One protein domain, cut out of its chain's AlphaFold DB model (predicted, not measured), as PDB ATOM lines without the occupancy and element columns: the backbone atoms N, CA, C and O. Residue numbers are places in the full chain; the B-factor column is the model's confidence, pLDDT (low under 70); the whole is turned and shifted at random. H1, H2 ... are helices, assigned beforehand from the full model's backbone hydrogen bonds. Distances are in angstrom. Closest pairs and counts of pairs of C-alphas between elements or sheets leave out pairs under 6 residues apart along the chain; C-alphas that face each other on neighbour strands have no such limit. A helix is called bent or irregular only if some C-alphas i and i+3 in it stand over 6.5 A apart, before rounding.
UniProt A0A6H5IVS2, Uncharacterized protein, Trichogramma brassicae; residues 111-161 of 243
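What this domain is: This is residues 111 to 161 of the 243 residues of an uncharacterized protein of Trichogramma brassicae (UniProt A0A6H5IVS2). Two helices meet near their ends at a tight turn and make an open, flat V, or a wide L, with no packed core. H1 is the shorter limb; H2 is the longer one, and it bends partway, its first arm H2a leaving the corner and its second arm H2b turning further away from H1. The printed part has 51 residues with two named helices, H1 then H2, and no named strand; the class is all helix. It is extended, with a radius of gyration of the C-alphas of 17.0 A, and spans 49 by 32 by 6 A.

How they stand to each other: H1, residues 112 to 127, and H2, residues 131 to 161, are joined by a tight link of 3 residues. By its hydrogen bonds H2 was assigned as one helix, but it is bent: C-alphas 141 and 144 are 7.1 A apart. Its arms are H2a, residues 131 to 141, and H2b, residues 144 to 161, at a steep tilt of 40 degrees. H1 and H2a are close but not clearly touching, with 2 pairs of C-alphas within 8 A; the closest C-alphas, of Leu 126 and Arg 134, are 5.9 A apart. They run opposite ways at a steep tilt of 46 degrees. H1 and H2b are apart. In H1, H2a and H2b every O i to N i+4 pair is within hydrogen-bond range.

Where its parts are: H1 begins at C-alpha 112 (187.446, 163.514, 173.289) and is 22.2 A long. H2a, 14.9 A long, begins at C-alpha 131 (203.844, 147.499, 156.335). H2b, 25.9 A long, ends at C-alpha 161 (227.446, 184.589, 161.313).

The domain as a whole: The C-alphas farthest apart, of Glu 113 and Lys 161, are 49.8 A apart. Residues 111 to 124 and 139 to 161 stand free. The printed part has no cut. Its mean pLDDT is 73.3, and residues 143 to 161 are under 70.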
ATOM      1  N   SER A 111     184.621 165.940 170.074       76.56
ATOM      2  CA  SER A 111     184.664 165.470 171.466       76.56
ATOM      3  C   SER A 111     185.908 164.608 171.711       76.56
ATOM      4  O   SER A 111     186.466 164.047 170.777       76.56
ATOM      5  N   LYS A 112     186.343 164.443 172.967       77.75
ATOM      6  CA  LYS A 112     187.446 163.514 173.289       77.75
ATOM      7  C   LYS A 112     187.148 162.091 172.814       77.75
ATOM      8  O   LYS A 112     188.043 161.417 172.328       77.75
ATOM      9  N   GLU A 113     185.898 161.662 172.942       78.50
ATOM     10  CA  GLU A 113     185.443 160.344 172.489       78.50
ATOM     11  C   GLU A 113     185.464 160.251 170.962       78.50
ATOM     12  O   GLU A 113     185.982 159.289 170.410       78.50
ATOM     13  N   GLU A 114     184.982 161.288 170.274       79.31
ATOM     14  CA  GLU A 114     185.044 161.366 168.810       79.31
ATOM     15  C   GLU A 114     186.495 161.411 168.318       79.31
ATOM     16  O   GLU A 114     186.826 160.757 167.342       79.31
ATOM     17  N   GLN A 115     187.389 162.126 169.007       79.31
ATOM     18  CA  GLN A 115     188.822 162.130 168.702       79.31
ATOM     19  C   GLN A 115     189.420 160.734 168.850       79.31
ATOM     20  O   GLN A 115     190.103 160.278 167.946       79.31
ATOM     21  N   GLN A 116     189.113 160.029 169.939       83.50
ATOM     22  CA  GLN A 116     189.576 158.656 170.144       83.50
ATOM     23  C   GLN A 116     189.038 157.699 169.078       83.50
ATOM     24  O   GLN A 116     189.773 156.830 168.619       83.50
ATOM     25  N   GLN A 117     187.779 157.857 168.666       85.12
ATOM     26  CA  GLN A 117     187.189 157.070 167.583       85.12
ATOM     27  C   GLN A 117     187.864 157.367 166.243       85.12
ATOM     28  O   GLN A 117     188.238 156.434 165.541       85.12
ATOM     29  N   LEU A 118     188.085 158.643 165.918       82.38
ATOM     30  CA  LEU A 118     188.788 159.060 164.704       82.38
ATOM     31  C   LEU A 118     190.240 158.570 164.691       82.38
ATOM     32  O   LEU A 118     190.731 158.125 163.657       82.38
ATOM     33  N   ASP A 119     190.923 158.612 165.834       84.44
ATOM     34  CA  ASP A 119     192.278 158.086 165.979       84.44
ATOM     35  C   ASP A 119     192.284 156.558 165.829       84.44
ATOM     36  O   ASP A 119     193.134 156.010 165.130       84.44
ATOM     37  N   ALA A 120     191.312 155.857 166.417       87.75
ATOM     38  CA  ALA A 120     191.165 154.413 166.264       87.75
ATOM     39  C   ALA A 120     190.882 154.025 164.804       87.75
ATOM     40  O   ALA A 120     191.554 153.144 164.270       87.75
ATOM     41  N   GLU A 121     189.964 154.720 164.134       87.50
ATOM     42  CA  GLU A 121     189.656 154.539 162.713       87.50
ATOM     43  C   GLU A 121     190.892 154.798 161.843       87.50
ATOM     44  O   GLU A 121     191.243 153.977 160.995       87.50
ATOM     45  N   MET A 122     191.627 155.879 162.115       84.75
ATOM     46  CA  MET A 122     192.881 156.184 161.429       84.75
ATOM     47  C   MET A 122     193.921 155.077 161.648       84.75
ATOM     48  O   MET A 122     194.569 154.642 160.698       84.75
ATOM     49  N   THR A 123     194.061 154.552 162.870       86.62
ATOM     50  CA  THR A 123     194.989 153.440 163.140       86.62
ATOM     51  C   THR A 123     194.561 152.135 162.472       86.62
ATOM     52  O   THR A 123     195.426 151.375 162.040       86.62
ATOM     53  N   ALA A 124     193.257 151.876 162.346       88.75
ATOM     54  CA  ALA A 124     192.722 150.721 161.634       88.75
ATOM     55  C   ALA A 124     192.978 150.833 160.124       88.75
ATOM     56  O   ALA A 124     193.484 149.888 159.524       88.75
ATOM     57  N   MET A 125     192.757 152.013 159.540       84.69
ATOM     58  CA  MET A 125     193.084 152.304 158.141       84.69
ATOM     59  C   MET A 125     194.592 152.172 157.860       84.69
ATOM     60  O   MET A 125     195.004 151.710 156.801       84.69
ATOM     61  N   LEU A 126     195.449 152.524 158.824       86.38
ATOM     62  CA  LEU A 126     196.891 152.288 158.706       86.38
ATOM     63  C   LEU A 126     197.278 150.814 158.861       86.38
ATOM     64  O   LEU A 126     198.313 150.411 158.336       86.38
ATOM     65  N   ARG A 127     196.486 150.014 159.584       87.31
ATOM     66  CA  ARG A 127     196.685 148.562 159.718       87.31
ATOM     67  C   ARG A 127     196.258 147.793 158.469       87.31
ATOM     68  O   ARG A 127     196.829 146.742 158.225       87.31
ATOM     69  N   SER A 128     195.305 148.304 157.689       84.19
ATOM     70  CA  SER A 128     194.891 147.672 156.429       84.19
ATOM     71  C   SER A 128     195.880 147.886 155.280       84.19
ATOM     72  O   SER A 128     195.762 147.232 154.250       84.19
ATOM     73  N   LEU A 129     196.847 148.799 155.428       87.56
ATOM     74  CA  LEU A 129     197.910 149.005 154.446       87.56
ATOM     75  C   LEU A 129     199.100 148.063 154.716       87.56
ATOM     76  O   LEU A 129     199.478 147.894 155.877       87.56
ATOM     77  N   PRO A 130     199.766 147.535 153.670       90.31
ATOM     78  CA  PRO A 130     201.023 146.801 153.807       90.31
ATOM     79  C   PRO A 130     202.079 147.579 154.601       90.31
ATOM     80  O   PRO A 130     202.194 148.801 154.465       90.31
ATOM     81  N   GLU A 131     202.903 146.878 155.385       86.44
ATOM     82  CA  GLU A 131     203.844 147.499 156.335       86.44
ATOM     83  C   GLU A 131     204.806 148.492 155.652       86.44
ATOM     84  O   GLU A 131     205.040 149.588 156.169       86.44
ATOM     85  N   ARG A 132     205.292 148.191 154.435       85.81
ATOM     86  CA  ARG A 132     206.118 149.114 153.624       85.81
ATOM     87  C   ARG A 132     205.383 150.442 153.359       85.81
ATOM     88  O   ARG A 132     205.938 151.525 153.577       85.81
ATOM     89  N   LYS A 133     204.107 150.376 152.962       85.12
ATOM     90  CA  LYS A 133     203.242 151.538 152.677       85.12
ATOM     91  C   LYS A 133     202.891 152.296 153.964       85.12
ATOM     92  O   LYS A 133     203.000 153.525 154.008       85.12
ATOM     93  N   ARG A 134     202.596 151.579 155.052       89.00
ATOM     94  CA  ARG A 134     202.362 152.146 156.388       89.00
ATOM     95  C   ARG A 134     203.580 152.911 156.920       89.00
ATOM     96  O   ARG A 134     203.444 154.063 157.336       89.00
ATOM     97  N   ARG A 135     204.782 152.324 156.879       84.25
ATOM     98  CA  ARG A 135     206.037 152.979 157.312       84.25
ATOM     99  C   ARG A 135     206.334 154.216 156.472       84.25
ATOM    100  O   ARG A 135     206.769 155.230 157.018       84.25
ATOM    101  N   THR A 136     206.035 154.174 155.174       87.12
ATOM    102  CA  THR A 136     206.164 155.326 154.268       87.12
ATOM    103  C   THR A 136     205.220 156.459 154.665       87.12
ATOM    104  O   THR A 136     205.646 157.611 154.774       87.12
ATOM    105  N   PHE A 137     203.960 156.146 154.974       86.50
ATOM    106  CA  PHE A 137     202.997 157.129 155.466       86.50
ATOM    107  C   PHE A 137     203.402 157.720 156.829       86.50
ATOM    108  O   PHE A 137     203.379 158.940 157.004       86.50
ATOM    109  N   MET A 138     203.869 156.896 157.775       85.25
ATOM    110  CA  MET A 138     204.364 157.362 159.080       85.25
ATOM    111  C   MET A 138     205.611 158.249 158.946       85.25
ATOM    112  O   MET A 138     205.715 159.287 159.602       85.25
ATOM    113  N   ARG A 139     206.544 157.899 158.049       87.12
ATOM    114  CA  ARG A 139     207.691 158.755 157.700       87.12
ATOM    115  C   ARG A 139     207.231 160.064 157.071       87.12
ATOM    116  O   ARG A 139     207.745 161.113 157.440       87.12
ATOM    117  N   TYR A 140     206.232 160.043 156.191       83.50
ATOM    118  CA  TYR A 140     205.649 161.259 155.631       83.50
ATOM    119  C   TYR A 140     205.017 162.132 156.726       83.50
ATOM    120  O   TYR A 140     205.265 163.342 156.753       83.50
ATOM    121  N   MET A 141     204.260 161.552 157.664       82.50
ATOM    122  CA  MET A 141     203.688 162.235 158.837       82.50
ATOM    123  C   MET A 141     204.769 162.890 159.713       82.50
ATOM    124  O   MET A 141     204.641 164.065 160.062       82.50
ATOM    125  N   ASN A 142     205.867 162.180 159.979       80.19
ATOM    126  CA  ASN A 142     206.923 162.618 160.897       80.19
ATOM    127  C   ASN A 142     208.028 163.473 160.237       80.19
ATOM    128  O   ASN A 142     208.654 164.296 160.906       80.19
ATOM    129  N   GLY A 143     208.250 163.342 158.926       69.06
ATOM    130  CA  GLY A 143     209.382 163.930 158.194       69.06
ATOM    131  C   GLY A 143     209.414 165.462 158.203       69.06
ATOM    132  O   GLY A 143     210.453 166.058 158.479       69.06
ATOM    133  N   LYS A 144     208.260 166.137 158.070       57.06
ATOM    134  CA  LYS A 144     208.206 167.615 158.138       57.06
ATOM    135  C   LYS A 144     208.513 168.183 159.532       57.06
ATOM    136  O   LYS A 144     208.809 169.377 159.647       57.06
ATOM    137  N   GLN A 145     208.459 167.375 160.598       56.16
ATOM    138  CA  GLN A 145     208.921 167.819 161.919       56.16
ATOM    139  C   GLN A 145     210.448 167.965 161.944       56.16
ATOM    140  O   GLN A 145     210.959 168.890 162.575       56.16
ATOM    141  N   GLN A 146     211.167 167.114 161.207       53.06
ATOM    142  CA  GLN A 146     212.620 167.189 161.070       53.06
ATOM    143  C   GLN A 146     213.046 168.330 160.134       53.06
ATOM    144  O   GLN A 146     213.980 169.052 160.477       53.06
ATOM    145  N   ASP A 147     212.308 168.602 159.052       55.47
ATOM    146  CA  ASP A 147     212.595 169.726 158.137       55.47
ATOM    147  C   ASP A 147     212.388 171.100 158.789       55.47
ATOM    148  O   ASP A 147     213.196 172.012 158.609       55.47
ATOM    149  N   LYS A 148     211.345 171.261 159.621       56.53
ATOM    150  CA  LYS A 148     211.162 172.478 160.437       56.53
ATOM    151  C   LYS A 148     212.271 172.632 161.484       56.53
ATOM    152  O   LYS A 148     212.692 173.756 161.761       56.53
ATOM    153  N   LYS A 149     212.765 171.528 162.061       55.88
ATOM    154  CA  LYS A 149     213.875 171.528 163.033       55.88
ATOM    155  C   LYS A 149     215.219 171.839 162.349       55.88
ATOM    156  O   LYS A 149     216.005 172.597 162.914       55.88
ATOM    157  N   LYS A 150     215.443 171.350 161.120       57.72
ATOM    158  CA  LYS A 150     216.593 171.689 160.260       57.72
ATOM    159  C   LYS A 150     216.567 173.155 159.810       57.72
ATOM    160  O   LYS A 150     217.531 173.855 160.092       57.72
ATOM    161  N   LYS A 151     215.443 173.670 159.286       53.72
ATOM    162  CA  LYS A 151     215.296 175.099 158.925       53.72
ATOM    163  C   LYS A 151     215.486 176.049 160.115       53.72
ATOM    164  O   LYS A 151     216.101 177.102 159.973       53.72
ATOM    165  N   ARG A 152     215.013 175.683 161.319       57.34
ATOM    166  CA  ARG A 152     215.283 176.462 162.549       57.34
ATOM    167  C   ARG A 152     216.763 176.418 162.961       57.34
ATOM    168  O   ARG A 152     217.273 177.433 163.422       57.34
ATOM    169  N   LYS A 153     217.457 175.285 162.776       57.03
ATOM    170  CA  LYS A 153     218.912 175.178 163.003       57.03
ATOM    171  C   LYS A 153     219.726 175.971 161.967       57.03
ATOM    172  O   LYS A 153     220.699 176.606 162.354       57.03
ATOM    173  N   GLU A 154     219.330 175.990 160.695       55.66
ATOM    174  CA  GLU A 154     219.990 176.788 159.643       55.66
ATOM    175  C   GLU A 154     219.817 178.297 159.839       55.66
ATOM    176  O   GLU A 154     220.799 179.033 159.758       55.66
ATOM    177  N   ASN A 155     218.611 178.757 160.192       54.75
ATOM    178  CA  ASN A 155     218.373 180.175 160.487       54.75
ATOM    179  C   ASN A 155     219.124 180.646 161.747       54.75
ATOM    180  O   ASN A 155     219.568 181.788 161.801       54.75
ATOM    181  N   SER A 156     219.314 179.766 162.739       57.19
ATOM    182  CA  SER A 156     220.147 180.050 163.917       57.19
ATOM    183  C   SER A 156     221.634 180.197 163.550       57.19
ATOM    184  O   SER A 156     222.300 181.132 163.992       57.19
ATOM    185  N   LYS A 157     222.145 179.341 162.651       55.62
ATOM    186  CA  LYS A 157     223.529 179.419 162.150       55.62
ATOM    187  C   LYS A 157     223.788 180.646 161.265       55.62
ATOM    188  O   LYS A 157     224.873 181.214 161.343       55.62
ATOM    189  N   HIS A 158     222.811 181.083 160.466       44.56
ATOM    190  CA  HIS A 158     222.925 182.326 159.689       44.56
ATOM    191  C   HIS A 158     222.954 183.574 160.586       44.56
ATOM    192  O   HIS A 158     223.730 184.489 160.323       44.56
ATOM    193  N   ASN A 159     222.191 183.599 161.686       47.44
ATOM    194  CA  ASN A 159     222.166 184.745 162.602       47.44
ATOM    195  C   ASN A 159     223.443 184.849 163.469       47.44
ATOM    196  O   ASN A 159     223.913 185.944 163.760       47.44
ATOM    197  N   ALA A 160     224.078 183.715 163.797       48.97
ATOM    198  CA  ALA A 160     225.381 183.690 164.472       48.97
ATOM    199  C   ALA A 160     226.541 184.205 163.591       48.97
ATOM    200  O   ALA A 160     227.541 184.695 164.112       48.97
ATOM    201  N   LYS A 161     226.415 184.124 162.257       41.91
ATOM    202  CA  LYS A 161     227.446 184.589 161.313       41.91
ATOM    203  C   LYS A 161     227.364 186.098 161.037       41.91
ATOM    204  O   LYS A 161     228.389 186.709 160.766       41.91
TER     205      LYS A 161